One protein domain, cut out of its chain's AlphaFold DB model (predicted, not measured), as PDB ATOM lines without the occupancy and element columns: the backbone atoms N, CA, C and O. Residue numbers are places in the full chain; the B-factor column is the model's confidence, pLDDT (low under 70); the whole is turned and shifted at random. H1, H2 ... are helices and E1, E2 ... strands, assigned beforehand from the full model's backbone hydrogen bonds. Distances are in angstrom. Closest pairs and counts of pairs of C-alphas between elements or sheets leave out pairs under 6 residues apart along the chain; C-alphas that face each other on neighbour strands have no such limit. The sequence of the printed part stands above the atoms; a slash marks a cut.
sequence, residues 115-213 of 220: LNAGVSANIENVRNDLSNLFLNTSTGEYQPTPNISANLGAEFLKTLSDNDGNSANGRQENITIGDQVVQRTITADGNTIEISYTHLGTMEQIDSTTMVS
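This is residues 115 to 213 of the 220 residues of an uncharacterized protein of Synechococcus sp. RS9915 (UniProt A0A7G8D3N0). A twisted, curved wall of four antiparallel strands bends partway round one long helix, H1, and the short helix H2 packs on the same face of the wall, over E2. The other face has no named helix on it, and at one end of the long outline the unnamed stretch of residues 134 to 151 makes a wide loop between the two helices. The printed part has 99 residues, with two named helices and four named strands in the order H1, H2, E1, E2, E3, E4; the sheet has the order E1, E2, E3, E4, and the class is mixed, helices and strands. The whole is compact, with a radius of gyration of the C-alphas of 14.2 A, and elongated in outline, its C-alphas spanning 43 by 28 by 20 A.

The printed part begins with H1, residues 115 to 133, which runs 26.5 A from C-alpha 115 at (193.985, 208.203, 196.268) to C-alpha 133 at (178.943, 186.591, 192.941). H2 is residues 152 to 159, 11.2 A long. E1, residues 171 to 177, is 17.9 A long, and E2, residues 180 to 189, is the longest strand at 28.9 A. E3, residues 192 to 199, measures 23.6 A. E4, residues 205 to 212, measures 21.3 A and ends with C-alpha 212 at (175.730, 197.066, 185.425).

The four strands form a meander, each strand the antiparallel neighbour of the one before, with E1 and E4 as edge strands. E1 and E2 are a hairpin with 149 degrees between their directions; N 173 and O 184 are within hydrogen-bond range at 2.9 A. E2 and E3 are a hairpin at 158 degrees, with N 185 and O 196 within hydrogen-bond range at 2.8 A. E3 and E4 are a hairpin at 167 degrees, with N 195 and O 209 within hydrogen-bond range at 2.8 A. E1 and E4 are apart. From edge to edge the strands' lines turn by 58 degrees and the way across the sheet turns by 46 degrees. Two layers are present, the helices H1 and H2 on one face of this sheet. H1 is on the sheet with its residues 115 to 131; its closest C-alphas to E1 are those of Gly 118 and Ile 177, 5.7 A apart, and to E4 those of Arg 127 and Met 211, 7.6 A apart. H2 is on the sheet at a height over the sheet of 8.0 A. It lies over E2, and the closest C-alphas are those of Gly 153 and Ala 188, 5.0 A apart. On the local plane H2 stands at 32 degrees to E2, only just slantwise to the strands. H1 and H2 are close but not clearly touching, the C-alphas of Leu 130 and Phe 156 being the closest at 6.6 A, and their lines are about perpendicular at 77 degrees. In H1 and H2 every O i to N i+4 pair is within hydrogen-bond range.

The two C-alphas farthest apart, those of Thr 139 and Thr 202, are 45.8 A from each other. The printed part has no cut. The links from H1 to H2, with 18 residues, and from H2 to E1, with 11 residues, are long, while the three links between the strands are tight. The C-alphas of residues 134 to 151 lie 14 to 25 A from the mean of the C-alphas. The mean pLDDT of the printed part is 75.6, and 20 residues are under 70: residue 140, residues 144 to 150, residues 162 to 169, residues 201 to 203 and residue 213.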
ATOM      1  N   LEU A 115     195.412 208.261 195.982       78.69
ATOM      2  CA  LEU A 115     193.985 208.203 196.268       78.69
ATOM      3  C   LEU A 115     193.192 207.819 195.016       78.69
ATOM      4  O   LEU A 115     192.429 206.857 195.053       78.69
ATOM      5  N   ASN A 116     193.428 208.492 193.890       80.31
ATOM      6  CA  ASN A 116     192.773 208.199 192.614       80.31
ATOM      7  C   ASN A 116     193.084 206.773 192.125       80.31
ATOM      8  O   ASN A 116     192.190 206.050 191.678       80.31
ATOM      9  N   ALA A 117     194.342 206.334 192.243       79.94
ATOM     10  CA  ALA A 117     194.757 204.980 191.883       79.94
ATOM     11  C   ALA A 117     194.111 203.922 192.791       79.94
ATOM     12  O   ALA A 117     193.647 202.888 192.309       79.94
ATOM     13  N   GLY A 118     194.040 204.182 194.096       79.19
ATOM     14  CA  GLY A 118     193.410 203.280 195.050       79.19
ATOM     15  C   GLY A 118     191.890 203.211 194.905       79.19
ATOM     16  O   GLY A 118     191.326 202.122 195.003       79.19
ATOM     17  N   VAL A 119     191.229 204.331 194.595       82.81
ATOM     18  CA  VAL A 119     189.799 204.366 194.244       82.81
ATOM     19  C   VAL A 119     189.558 203.533 192.987       82.81
ATOM     20  O   VAL A 119     188.711 202.642 192.997       82.81
ATOM     21  N   SER A 120     190.372 203.725 191.946       80.06
ATOM     22  CA  SER A 120     190.286 202.945 190.704       80.06
ATOM     23  C   SER A 120     190.476 201.442 190.943       80.06
ATOM     24  O   SER A 120     189.717 200.626 190.421       80.06
ATOM     25  N   ALA A 121     191.449 201.058 191.775       80.81
ATOM     26  CA  ALA A 121     191.662 199.663 192.154       80.81
ATOM     27  C   ALA A 121     190.483 199.096 192.964       80.81
ATOM     28  O   ALA A 121     190.098 197.943 192.781       80.81
ATOM     29  N   ASN A 122     189.873 199.899 193.841       85.31
ATOM     30  CA  ASN A 122     188.700 199.478 194.599       85.31
ATOM     31  C   ASN A 122     187.479 199.272 193.693       85.31
ATOM     32  O   ASN A 122     186.766 198.288 193.868       85.31
ATOM     33  N   ILE A 123     187.280 200.142 192.700       82.94
ATOM     34  CA  ILE A 123     186.242 199.978 191.677       82.94
ATOM     35  C   ILE A 123     186.433 198.653 190.928       82.94
ATOM     36  O   ILE A 123     185.461 197.930 190.715       82.94
ATOM     37  N   GLU A 124     187.671 198.306 190.558       82.31
ATOM     38  CA  GLU A 124     187.961 197.022 189.908       82.31
ATOM     39  C   GLU A 124     187.678 195.830 190.829       82.31
ATOM     40  O   GLU A 124     187.075 194.853 190.395       82.31
ATOM     41  N   ASN A 125     188.031 195.919 192.114       83.50
ATOM     42  CA  ASN A 125     187.702 194.870 193.081       83.50
ATOM     43  C   ASN A 125     186.188 194.676 193.204       83.50
ATOM     44  O   ASN A 125     185.718 193.546 193.137       83.50
ATOM     45  N   VAL A 126     185.411 195.763 193.295       82.69
ATOM     46  CA  VAL A 126     183.945 195.672 193.348       82.69
ATOM     47  C   VAL A 126     183.378 195.079 192.057       82.69
ATOM     48  O   VAL A 126     182.468 194.254 192.110       82.69
ATOM     49  N   ARG A 127     183.937 195.433 190.895       81.25
ATOM     50  CA  ARG A 127     183.560 194.831 189.609       81.25
ATOM     51  C   ARG A 127     183.845 193.330 189.583       81.25
ATOM     52  O   ARG A 127     183.001 192.558 189.130       81.25
ATOM     53  N   ASN A 128     185.006 192.915 190.079       81.75
ATOM     54  CA  ASN A 128     185.385 191.513 190.178       81.75
ATOM     55  C   ASN A 128     184.472 190.749 191.155       81.75
ATOM     56  O   ASN A 128     183.983 189.678 190.813       81.75
ATOM     57  N   ASP A 129     184.172 191.314 192.325       83.69
ATOM     58  CA  ASP A 129     183.264 190.717 193.311       83.69
ATOM     59  C   ASP A 129     181.847 190.563 192.748       83.69
ATOM     60  O   ASP A 129     181.239 189.498 192.864       83.69
ATOM     61  N   LEU A 130     181.344 191.596 192.066       78.38
ATOM     62  CA  LEU A 130     180.052 191.576 191.386       78.38
ATOM     63  C   LEU A 130     179.995 190.502 190.293       78.38
ATOM     64  O   LEU A 130     178.988 189.808 190.158       78.38
ATOM     65  N   SER A 131     181.070 190.358 189.515       76.44
ATOM     66  CA  SER A 131     181.183 189.320 188.490       76.44
ATOM     67  C   SER A 131     181.212 187.924 189.115       76.44
ATOM     68  O   SER A 131     180.501 187.034 188.658       76.44
ATOM     69  N   ASN A 132     181.991 187.729 190.180       78.12
ATOM     70  CA  ASN A 132     182.165 186.432 190.835       78.12
ATOM     71  C   ASN A 132     180.937 185.979 191.626       78.12
ATOM     72  O   ASN A 132     180.700 184.777 191.720       78.12
ATOM     73  N   LEU A 133     180.137 186.910 192.154       78.12
ATOM     74  CA  LEU A 133     178.943 186.591 192.941       78.12
ATOM     75  C   LEU A 133     177.964 185.677 192.189       78.12
ATOM     76  O   LEU A 133     177.308 184.827 192.789       78.12
ATOM     77  N   PHE A 134     177.870 185.852 190.875       76.38
ATOM     78  CA  PHE A 134     176.934 185.117 190.032       76.38
ATOM     79  C   PHE A 134     177.614 184.048 189.177       76.38
ATOM     80  O   PHE A 134     176.979 183.509 188.277       76.38
ATOM     81  N   LEU A 135     178.886 183.732 189.431       77.56
ATOM     82  CA  LEU A 135     179.598 182.660 188.743       77.56
ATOM     83  C   LEU A 135     179.528 181.362 189.548       77.56
ATOM     84  O   LEU A 135     179.774 181.320 190.754       77.56
ATOM     85  N   ASN A 136     179.243 180.264 188.859       74.88
ATOM     86  CA  ASN A 136     179.433 178.936 189.407       74.88
ATOM     87  C   ASN A 136     180.938 178.636 189.457       74.88
ATOM     88  O   ASN A 136     181.603 178.541 188.429       74.88
ATOM     89  N   THR A 137     181.483 178.441 190.654       75.44
ATOM     90  CA  THR A 137     182.925 178.231 190.867       75.44
ATOM     91  C   THR A 137     183.465 176.930 190.269       75.44
ATOM     92  O   THR A 137     184.674 176.793 190.106       75.44
ATOM     93  N   SER A 138     182.594 175.971 189.943       77.62
ATOM     94  CA  SER A 138     182.975 174.678 189.362       77.62
ATOM     95  C   SER A 138     182.928 174.670 187.834       77.62
ATOM     96  O   SER A 138     183.721 173.965 187.216       77.62
ATOM     97  N   THR A 139     182.013 175.426 187.222       73.81
ATOM     98  CA  THR A 139     181.848 175.465 185.757       73.81
ATOM     99  C   THR A 139     182.358 176.758 185.126       73.81
ATOM    100  O   THR A 139     182.585 176.793 183.922       73.81
ATOM    101  N   GLY A 140     182.559 177.816 185.916       69.81
ATOM    102  CA  GLY A 140     182.864 179.158 185.417       69.81
ATOM    103  C   GLY A 140     181.691 179.808 184.679       69.81
ATOM    104  O   GLY A 140     181.865 180.856 184.063       69.81
ATOM    105  N   GLU A 141     180.505 179.195 184.715       71.06
ATOM    106  CA  GLU A 141     179.317 179.697 184.034       71.06
ATOM    107  C   GLU A 141     178.559 180.685 184.917       71.06
ATOM    108  O   GLU A 141     178.468 180.531 186.138       71.06
ATOM    109  N   TYR A 142     177.971 181.695 184.281       71.75
ATOM    110  CA  TYR A 142     177.111 182.662 184.947       71.75
ATOM    111  C   TYR A 142     175.772 182.007 185.321       71.75
ATOM    112  O   TYR A 142     174.993 181.600 184.459       71.75
ATOM    113  N   GLN A 143     175.508 181.898 186.622       72.06
ATOM    114  CA  GLN A 143     174.362 181.214 187.209       72.06
ATOM    115  C   GLN A 143     173.700 182.082 188.297       72.06
ATOM    116  O   GLN A 143     173.809 181.792 189.493       72.06
ATOM    117  N   PRO A 144     172.974 183.148 187.919       68.00
ATOM    118  CA  PRO A 144     172.169 183.902 188.865       68.00
ATOM    119  C   PRO A 144     171.037 183.009 189.369       68.00
ATOM    120  O   PRO A 144     170.477 182.190 188.633       68.00
ATOM    121  N   THR A 145     170.677 183.151 190.640       64.75
ATOM    122  CA  THR A 145     169.603 182.350 191.225       64.75
ATOM    123  C   THR A 145     168.285 182.644 190.481       64.75
ATOM    124  O   THR A 145     167.945 183.816 190.298       64.75
ATOM    125  N   PRO A 146     167.504 181.625 190.059       53.66
ATOM    126  CA  PRO A 146     166.377 181.800 189.129       53.66
ATOM    127  C   PRO A 146     165.281 182.787 189.567       53.66
ATOM    128  O   PRO A 146     164.551 183.300 188.727       53.66
ATOM    129  N   ASN A 147     165.172 183.075 190.867       57.62
ATOM    130  CA  ASN A 147     164.168 183.984 191.429       57.62
ATOM    131  C   ASN A 147     164.647 185.439 191.580       57.62
ATOM    132  O   ASN A 147     163.907 186.247 192.136       57.62
ATOM    133  N   ILE A 148     165.864 185.778 191.130       60.19
ATOM    134  CA  ILE A 148     166.494 187.070 191.449       60.19
ATOM    135  C   ILE A 148     166.981 187.869 190.223       60.19
ATOM    136  O   ILE A 148     167.560 188.946 190.348       60.19
ATOM    137  N   SER A 149     166.699 187.393 189.010       58.97
ATOM    138  CA  SER A 149     167.234 187.961 187.758       58.97
ATOM    139  C   SER A 149     166.880 189.433 187.483       58.97
ATOM    140  O   SER A 149     167.547 190.075 186.673       58.97
ATOM    141  N   ALA A 150     165.854 189.976 188.143       60.56
ATOM    142  CA  ALA A 150     165.420 191.363 187.975       60.56
ATOM    143  C   ALA A 150     166.076 192.359 188.954       60.56
ATOM    144  O   ALA A 150     165.872 193.560 188.798       60.56
ATOM    145  N   ASN A 151     166.802 191.890 189.979       72.50
ATOM    146  CA  ASN A 151     167.355 192.762 191.019       72.50
ATOM    147  C   ASN A 151     168.710 192.265 191.547       72.50
ATOM    148  O   ASN A 151     168.914 192.072 192.748       72.50
ATOM    149  N   LEU A 152     169.634 192.015 190.622       74.25
ATOM    150  CA  LEU A 152     170.961 191.482 190.924       74.25
ATOM    151  C   LEU A 152     171.813 192.480 191.722       74.25
ATOM    152  O   LEU A 152     172.592 192.077 192.585       74.25
ATOM    153  N   GLY A 153     171.621 193.781 191.492       75.25
ATOM    154  CA  GLY A 153     172.289 194.832 192.253       75.25
ATOM    155  C   GLY A 153     171.906 194.810 193.733       75.25
ATOM    156  O   GLY A 153     172.780 194.911 194.593       75.25
ATOM    157  N   ALA A 154     170.627 194.597 194.066       76.50
ATOM    158  CA  ALA A 154     170.212 194.497 195.466       76.50
ATOM    159  C   ALA A 154     170.736 193.233 196.165       76.50
ATOM    160  O   ALA A 154     170.995 193.280 197.366       76.50
ATOM    161  N   GLU A 155     170.915 192.112 195.458       77.94
ATOM    162  CA  GLU A 155     171.569 190.934 196.052       77.94
ATOM    163  C   GLU A 155     173.042 191.180 196.328       77.94
ATOM    164  O   GLU A 155     173.525 190.823 197.400       77.94
ATOM    165  N   PHE A 156     173.734 191.855 195.413       80.62
ATOM    166  CA  PHE A 156     175.109 192.273 195.647       80.62
ATOM    167  C   PHE A 156     175.223 193.181 196.886       80.62
ATOM    168  O   PHE A 156     176.083 192.973 197.738       80.62
ATOM    169  N   LEU A 157     174.288 194.118 197.088       81.06
ATOM    170  CA  LEU A 157     174.258 194.925 198.317       81.06
ATOM    171  C   LEU A 157     174.063 194.104 199.601       81.06
ATOM    172  O   LEU A 157     174.477 194.540 200.677       81.06
ATOM    173  N   LYS A 158     173.416 192.935 199.539       79.94
ATOM    174  CA  LYS A 158     173.236 192.072 200.719       79.94
ATOM    175  C   LYS A 158     174.515 191.342 201.111       79.94
ATOM    176  O   LYS A 158     174.643 190.979 202.276       79.94
ATOM    177  N   THR A 159     175.432 191.121 200.171       78.62
ATOM    178  CA  THR A 159     176.717 190.466 200.454       78.62
ATOM    179  C   THR A 159     177.760 191.425 201.013       78.62
ATOM    180  O   THR A 159     178.745 190.981 201.594       78.62
ATOM    181  N   LEU A 160     177.553 192.731 200.846       80.25
ATOM    182  CA  LEU A 160     178.438 193.761 201.372       80.25
ATOM    183  C   LEU A 160     178.164 194.035 202.854       80.25
ATOM    184  O   LEU A 160     177.012 194.140 203.283       80.25
ATOM    185  N   SER A 161     179.240 194.207 203.619       70.75
ATOM    186  CA  SER A 161     179.177 194.665 205.007       70.75
ATOM    187  C   SER A 161     178.631 196.095 205.079       70.75
ATOM    188  O   SER A 161     179.023 196.957 204.297       70.75
ATOM    189  N   ASP A 162     177.734 196.348 206.033       69.06
ATOM    190  CA  ASP A 162     177.246 197.689 206.370       69.06
ATOM    191  C   ASP A 162     177.810 198.071 207.734       69.06
ATOM    192  O   ASP A 162     177.370 197.547 208.760       69.06
ATOM    193  N   ASN A 163     178.821 198.935 207.736       65.06
ATOM    194  CA  ASN A 163     179.501 199.329 208.967       65.06
ATOM    195  C   ASN A 163     178.913 200.613 209.580       65.06
ATOM    196  O   ASN A 163     179.270 200.946 210.708       65.06
ATOM    197  N   ASP A 164     178.011 201.307 208.872       62.25
ATOM    198  CA  ASP A 164     177.405 202.578 209.309       62.25
ATOM    199  C   ASP A 164     175.936 202.415 209.753       62.25
ATOM    200  O   ASP A 164     175.343 203.303 210.365       62.25
ATOM    201  N   GLY A 165     175.322 201.255 209.481       54.09
ATOM    202  CA  GLY A 165     174.010 200.863 210.011       54.09
ATOM    203  C   GLY A 165     172.823 201.662 209.462       54.09
ATOM    204  O   GLY A 165     171.683 201.424 209.869       54.09
ATOM    205  N   ASN A 166     173.063 202.588 208.530       55.62
ATOM    206  CA  ASN A 166     172.052 203.447 207.930       55.62
ATOM    207  C   ASN A 166     171.764 203.026 206.481       55.62
ATOM    208  O   ASN A 166     172.067 203.735 205.523       55.62
ATOM    209  N   SER A 167     171.140 201.857 206.319       57.09
ATOM    210  CA  SER A 167     170.894 201.222 205.013       57.09
ATOM    211  C   SER A 167     169.918 201.976 204.088       57.09
ATOM    212  O   SER A 167     169.610 201.492 202.999       57.09
ATOM    213  N   ALA A 168     169.403 203.141 204.498       58.16
ATOM    214  CA  ALA A 168     168.492 203.963 203.700       58.16
ATOM    215  C   ALA A 168     169.177 204.637 202.494       58.16
ATOM    216  O   ALA A 168     168.498 204.964 201.526       58.16
ATOM    217  N   ASN A 169     170.507 204.796 202.532       63.69
ATOM    218  CA  ASN A 169     171.302 205.453 201.485       63.69
ATOM    219  C   ASN A 169     172.258 204.484 200.758       63.69
ATOM    220  O   ASN A 169     173.258 204.912 200.189       63.69
ATOM    221  N   GLY A 170     171.973 203.177 200.791       73.50
ATOM    222  CA  GLY A 170     172.874 202.136 200.286       73.50
ATOM    223  C   GLY A 170     173.779 201.547 201.369       73.50
ATOM    224  O   GLY A 170     173.542 201.725 202.562       73.50
ATOM    225  N   ARG A 171     174.794 200.791 200.947       84.19
ATOM    226  CA  ARG A 171     175.810 200.195 201.822       84.19
ATOM    227  C   ARG A 171     176.999 201.129 201.941       84.19
ATOM    228  O   ARG A 171     177.583 201.502 200.924       84.19
ATOM    229  N   GLN A 172     177.348 201.481 203.172       84.81
ATOM    230  CA  GLN A 172     178.437 202.403 203.463       84.81
ATOM    231  C   GLN A 172     179.549 201.702 204.234       84.81
ATOM    232  O   GLN A 172     179.310 200.956 205.188       84.81
ATOM    233  N   GLU A 173     180.781 201.949 203.806       84.06
ATOM    234  CA  GLU A 173     181.970 201.413 204.446       84.06
ATOM    235  C   GLU A 173     183.105 202.431 204.404       84.06
ATOM    236  O   GLU A 173     183.423 202.996 203.357       84.06
ATOM    237  N   ASN A 174     183.753 202.622 205.551       85.88
ATOM    238  CA  ASN A 174     184.979 203.397 205.628       85.88
ATOM    239  C   ASN A 174     186.144 202.507 205.210       85.88
ATOM    240  O   ASN A 174     186.426 201.498 205.857       85.88
ATOM    241  N   ILE A 175     186.824 202.895 204.139       83.44
ATOM    242  CA  ILE A 175     188.005 202.206 203.635       83.44
ATOM    243  C   ILE A 175     189.214 203.128 203.741       83.44
ATOM    244  O   ILE A 175     189.124 204.344 203.564       83.44
ATOM    245  N   THR A 176     190.366 202.534 204.017       83.94
ATOM    246  CA  THR A 176     191.636 203.253 204.023       83.94
ATOM    247  C   THR A 176     192.289 203.100 202.655       83.94
ATOM    248  O   THR A 176     192.584 201.981 202.233       83.94
ATOM    249  N   ILE A 177     192.510 204.216 201.959       79.44
ATOM    250  CA  ILE A 177     193.238 204.272 200.690       79.44
ATOM    251  C   ILE A 177     194.495 205.112 200.902       79.44
ATOM    252  O   ILE A 177     194.419 206.319 201.132       79.44
ATOM    253  N   GLY A 178     195.660 204.462 200.844       77.62
ATOM    254  CA  GLY A 178     196.912 205.093 201.267       77.62
ATOM    255  C   GLY A 178     196.821 205.507 202.737       77.62
ATOM    256  O   GLY A 178     196.498 204.678 203.583       77.62
ATOM    257  N   ASP A 179     197.033 206.793 203.015       75.25
ATOM    258  CA  ASP A 179     196.922 207.382 204.359       75.25
ATOM    259  C   ASP A 179     195.588 208.124 204.593       75.25
ATOM    260  O   ASP A 179     195.422 208.815 205.599       75.25
ATOM    261  N   GLN A 180     194.632 208.026 203.661       78.06
ATOM    262  CA  GLN A 180     193.336 208.705 203.739       78.06
ATOM    263  C   GLN A 180     192.220 207.713 204.068       78.06
ATOM    264  O   GLN A 180     192.133 206.635 203.477       78.06
ATOM    265  N   VAL A 181     191.331 208.093 204.986       81.94
ATOM    266  CA  VAL A 181     190.089 207.355 205.238       81.94
ATOM    267  C   VAL A 181     188.993 207.966 204.375       81.94
ATOM    268  O   VAL A 181     188.694 209.158 204.485       81.94
ATOM    269  N   VAL A 182     188.396 207.149 203.514       84.56
ATOM    270  CA  VAL A 182     187.308 207.552 202.623       84.56
ATOM    271  C   VAL A 182     186.072 206.721 202.909       84.56
ATOM    272  O   VAL A 182     186.167 205.534 203.225       84.56
ATOM    273  N   GLN A 183     184.905 207.340 202.800       85.81
ATOM    274  CA  GLN A 183     183.640 206.633 202.882       85.81
ATOM    275  C   GLN A 183     183.248 206.199 201.471       85.81
ATOM    276  O   GLN A 183     183.050 207.022 200.577       85.81
ATOM    277  N   ARG A 184     183.151 204.889 201.268       86.12
ATOM    278  CA  ARG A 184     182.586 204.292 200.064       86.12
ATOM    279  C   ARG A 184     181.097 204.077 200.291       86.12
ATOM    280  O   ARG A 184     180.722 203.427 201.263       86.12
ATOM    281  N   THR A 185     180.269 204.564 199.377       85.19
ATOM    282  CA  THR A 185     178.823 204.313 199.361       85.19
ATOM    283  C   THR A 185     178.462 203.546 198.097       85.19
ATOM    284  O   THR A 185     178.796 203.986 197.001       85.19
ATOM    285  N   ILE A 186     177.790 202.405 198.250       85.06
ATOM    286  CA  ILE A 186     177.312 201.567 197.148       85.06
ATOM    287  C   ILE A 186     175.787 201.511 197.200       85.06
ATOM    288  O   ILE A 186     175.206 201.068 198.192       85.06
ATOM    289  N   THR A 187     175.132 201.929 196.126       84.12
ATOM    290  CA  THR A 187     173.677 201.858 195.942       84.12
ATOM    291  C   THR A 187     173.352 200.963 194.751       84.12
ATOM    292  O   THR A 187     174.196 200.700 193.896       84.12
ATOM    293  N   ALA A 188     172.123 200.452 194.707       81.75
ATOM    294  CA  ALA A 188     171.657 199.626 193.606       81.75
ATOM    295  C   ALA A 188     170.237 200.014 193.202       81.75
ATOM    296  O   ALA A 188     169.366 200.184 194.056       81.75
ATOM    297  N   ASP A 189     170.022 200.091 191.893       77.94
ATOM    298  CA  ASP A 189     168.722 200.253 191.253       77.94
ATOM    299  C   ASP A 189     168.545 199.141 190.209       77.94
ATOM    300  O   ASP A 189     169.103 199.175 189.104       77.94
ATOM    301  N   GLY A 190     167.838 198.082 190.609       75.62
ATOM    302  CA  GLY A 190     167.681 196.859 189.826       75.62
ATOM    303  C   GLY A 190     169.021 196.168 189.558       75.62
ATOM    304  O   GLY A 190     169.606 195.542 190.442       75.62
ATOM    305  N   ASN A 191     169.499 196.272 188.320       73.25
ATOM    306  CA  ASN A 191     170.768 195.690 187.869       73.25
ATOM    307  C   ASN A 191     171.894 196.728 187.770       73.25
ATOM    308  O   ASN A 191     173.022 196.383 187.430       73.25
ATOM    309  N   THR A 192     171.610 197.999 188.046       76.25
ATOM    310  CA  THR A 192     172.620 199.055 188.060       76.25
ATOM    311  C   THR A 192     173.128 199.230 189.479       76.25
ATOM    312  O   THR A 192     172.342 199.282 190.422       76.25
ATOM    313  N   ILE A 193     174.441 199.325 189.627       80.38
ATOM    314  CA  ILE A 193     175.120 199.629 190.879       80.38
ATOM    315  C   ILE A 193     175.847 200.949 190.692       80.38
ATOM    316  O   ILE A 193     176.579 201.130 189.721       80.38
ATOM    317  N   GLU A 194     175.664 201.858 191.633       81.94
ATOM    318  CA  GLU A 194     176.411 203.102 191.708       81.94
ATOM    319  C   GLU A 194     177.332 203.048 192.923       81.94
ATOM    320  O   GLU A 194     176.958 202.574 193.996       81.94
ATOM    321  N   ILE A 195     178.566 203.500 192.733       82.75
ATOM    322  CA  ILE A 195     179.583 203.578 193.770       82.75
ATOM    323  C   ILE A 195     180.077 205.009 193.815       82.75
ATOM    324  O   ILE A 195     180.485 205.552 192.792       82.75
ATOM    325  N   SER A 196     180.094 205.594 195.002       84.94
ATOM    326  CA  SER A 196     180.684 206.904 195.255       84.94
ATOM    327  C   SER A 196     181.693 206.834 196.394       84.94
ATOM    328  O   SER A 196     181.561 206.028 197.319       84.94
ATOM    329  N   TYR A 197     182.713 207.682 196.310       81.94
ATOM    330  CA  TYR A 197     183.743 207.839 197.329       81.94
ATOM    331  C   TYR A 197     183.727 209.281 197.813       81.94
ATOM    332  O   TYR A 197     183.798 210.208 197.007       81.94
ATOM    333  N   THR A 198     183.647 209.477 199.122       82.19
ATOM    334  CA  THR A 198     183.673 210.797 199.752       82.19
ATOM    335  C   THR A 198     184.765 210.860 200.813       82.19
ATOM    336  O   THR A 198     185.097 209.867 201.466       82.19
ATOM    337  N   HIS A 199     185.353 212.041 200.998       79.50
ATOM    338  CA  HIS A 199     186.292 212.268 202.092       79.50
ATOM    339  C   HIS A 199     185.566 212.225 203.440       79.50
ATOM    340  O   HIS A 199     184.603 212.968 203.673       79.50
ATOM    341  N   LEU A 200     186.067 211.398 204.363       71.94
ATOM    342  CA  LEU A 200     185.525 211.326 205.713       71.94
ATOM    343  C   LEU A 200     185.873 212.625 206.466       71.94
ATOM    344  O   LEU A 200     187.035 212.898 206.756       71.94
ATOM    345  N   GLY A 201     184.863 213.447 206.760       66.50
ATOM    346  CA  GLY A 201     184.998 214.704 207.514       66.50
ATOM    347  C   GLY A 201     184.661 215.976 206.731       66.50
ATOM    348  O   GLY A 201     184.132 216.912 207.326       66.50
ATOM    349  N   THR A 202     184.890 216.011 205.413       69.94
ATOM    350  CA  THR A 202     184.455 217.129 204.547       69.94
ATOM    351  C   THR A 202     183.213 216.794 203.725       69.94
ATOM    352  O   THR A 202     182.553 217.711 203.244       69.94
ATOM    353  N   MET A 203     182.874 215.502 203.588       67.69
ATOM    354  CA  MET A 203     181.803 214.994 202.715       67.69
ATOM    355  C   MET A 203     181.943 215.439 201.248       67.69
ATOM    356  O   MET A 203     180.974 215.430 200.495       67.69
ATOM    357  N   GLU A 204     183.151 215.821 200.833       73.88
ATOM    358  CA  GLU A 204     183.448 216.161 199.447       73.88
ATOM    359  C   GLU A 204     183.580 214.876 198.623       73.88
ATOM    360  O   GLU A 204     184.262 213.932 199.036       73.88
ATOM    361  N   GLN A 205     182.896 214.832 197.479       71.81
ATOM    362  CA  GLN A 205     182.928 213.693 196.571       71.81
ATOM    363  C   GLN A 205     184.263 213.647 195.828       71.81
ATOM    364  O   GLN A 205     184.635 214.593 195.140       71.81
ATOM    365  N   ILE A 206     184.958 212.525 195.976       76.25
ATOM    366  CA  ILE A 206     186.241 212.233 195.336       76.25
ATOM    367  C   ILE A 206     185.984 211.724 193.920       76.25
ATOM    368  O   ILE A 206     186.561 212.229 192.962       76.25
ATOM    369  N   ASP A 207     185.108 210.724 193.803       77.00
ATOM    370  CA  ASP A 207     184.754 210.094 192.534       77.00
ATOM    371  C   ASP A 207     183.412 209.352 192.650       77.00
ATOM    372  O   ASP A 207     182.957 209.014 193.749       77.00
ATOM    373  N   SER A 208     182.778 209.080 191.512       78.00
ATOM    374  CA  SER A 208     181.650 208.157 191.406       78.00
ATOM    375  C   SER A 208     181.649 207.422 190.081       78.00
ATOM    376  O   SER A 208     181.910 208.001 189.028       78.00
ATOM    377  N   THR A 209     181.236 206.164 190.117       73.56
ATOM    378  CA  THR A 209     181.073 205.346 188.925       73.56
ATOM    379  C   THR A 209     179.808 204.507 189.003       73.56
ATOM    380  O   THR A 209     179.350 204.133 190.082       73.56
ATOM    381  N   THR A 210     179.261 204.173 187.841       75.50
ATOM    382  CA  THR A 210     178.121 203.267 187.705       75.50
ATOM    383  C   THR A 210     178.547 202.022 186.945       75.50
ATOM    384  O   THR A 210     179.236 202.113 185.928       75.50
ATOM    385  N   MET A 211     178.095 200.859 187.393       73.12
ATOM    386  CA  MET A 211     178.303 199.576 186.734       73.12
ATOM    387  C   MET A 211     176.986 198.817 186.611       73.12
ATOM    388  O   MET A 211     176.051 199.041 187.372       73.12
ATOM    389  N   VAL A 212     176.906 197.915 185.638       70.75
ATOM    390  CA  VAL A 212     175.730 197.066 185.425       70.75
ATOM    391  C   VAL A 212     176.114 195.642 185.799       70.75
ATOM    392  O   VAL A 212     177.118 195.124 185.312       70.75
ATOM    393  N   SER A 213     175.332 195.010 186.672       65.12
ATOM    394  CA  SER A 213     175.476 193.589 186.970       65.12
ATOM    395  C   SER A 213     175.284 192.790 185.680       65.12
ATOM    396  O   SER A 213     174.315 193.072 184.960       65.12
TER     397      SER A 213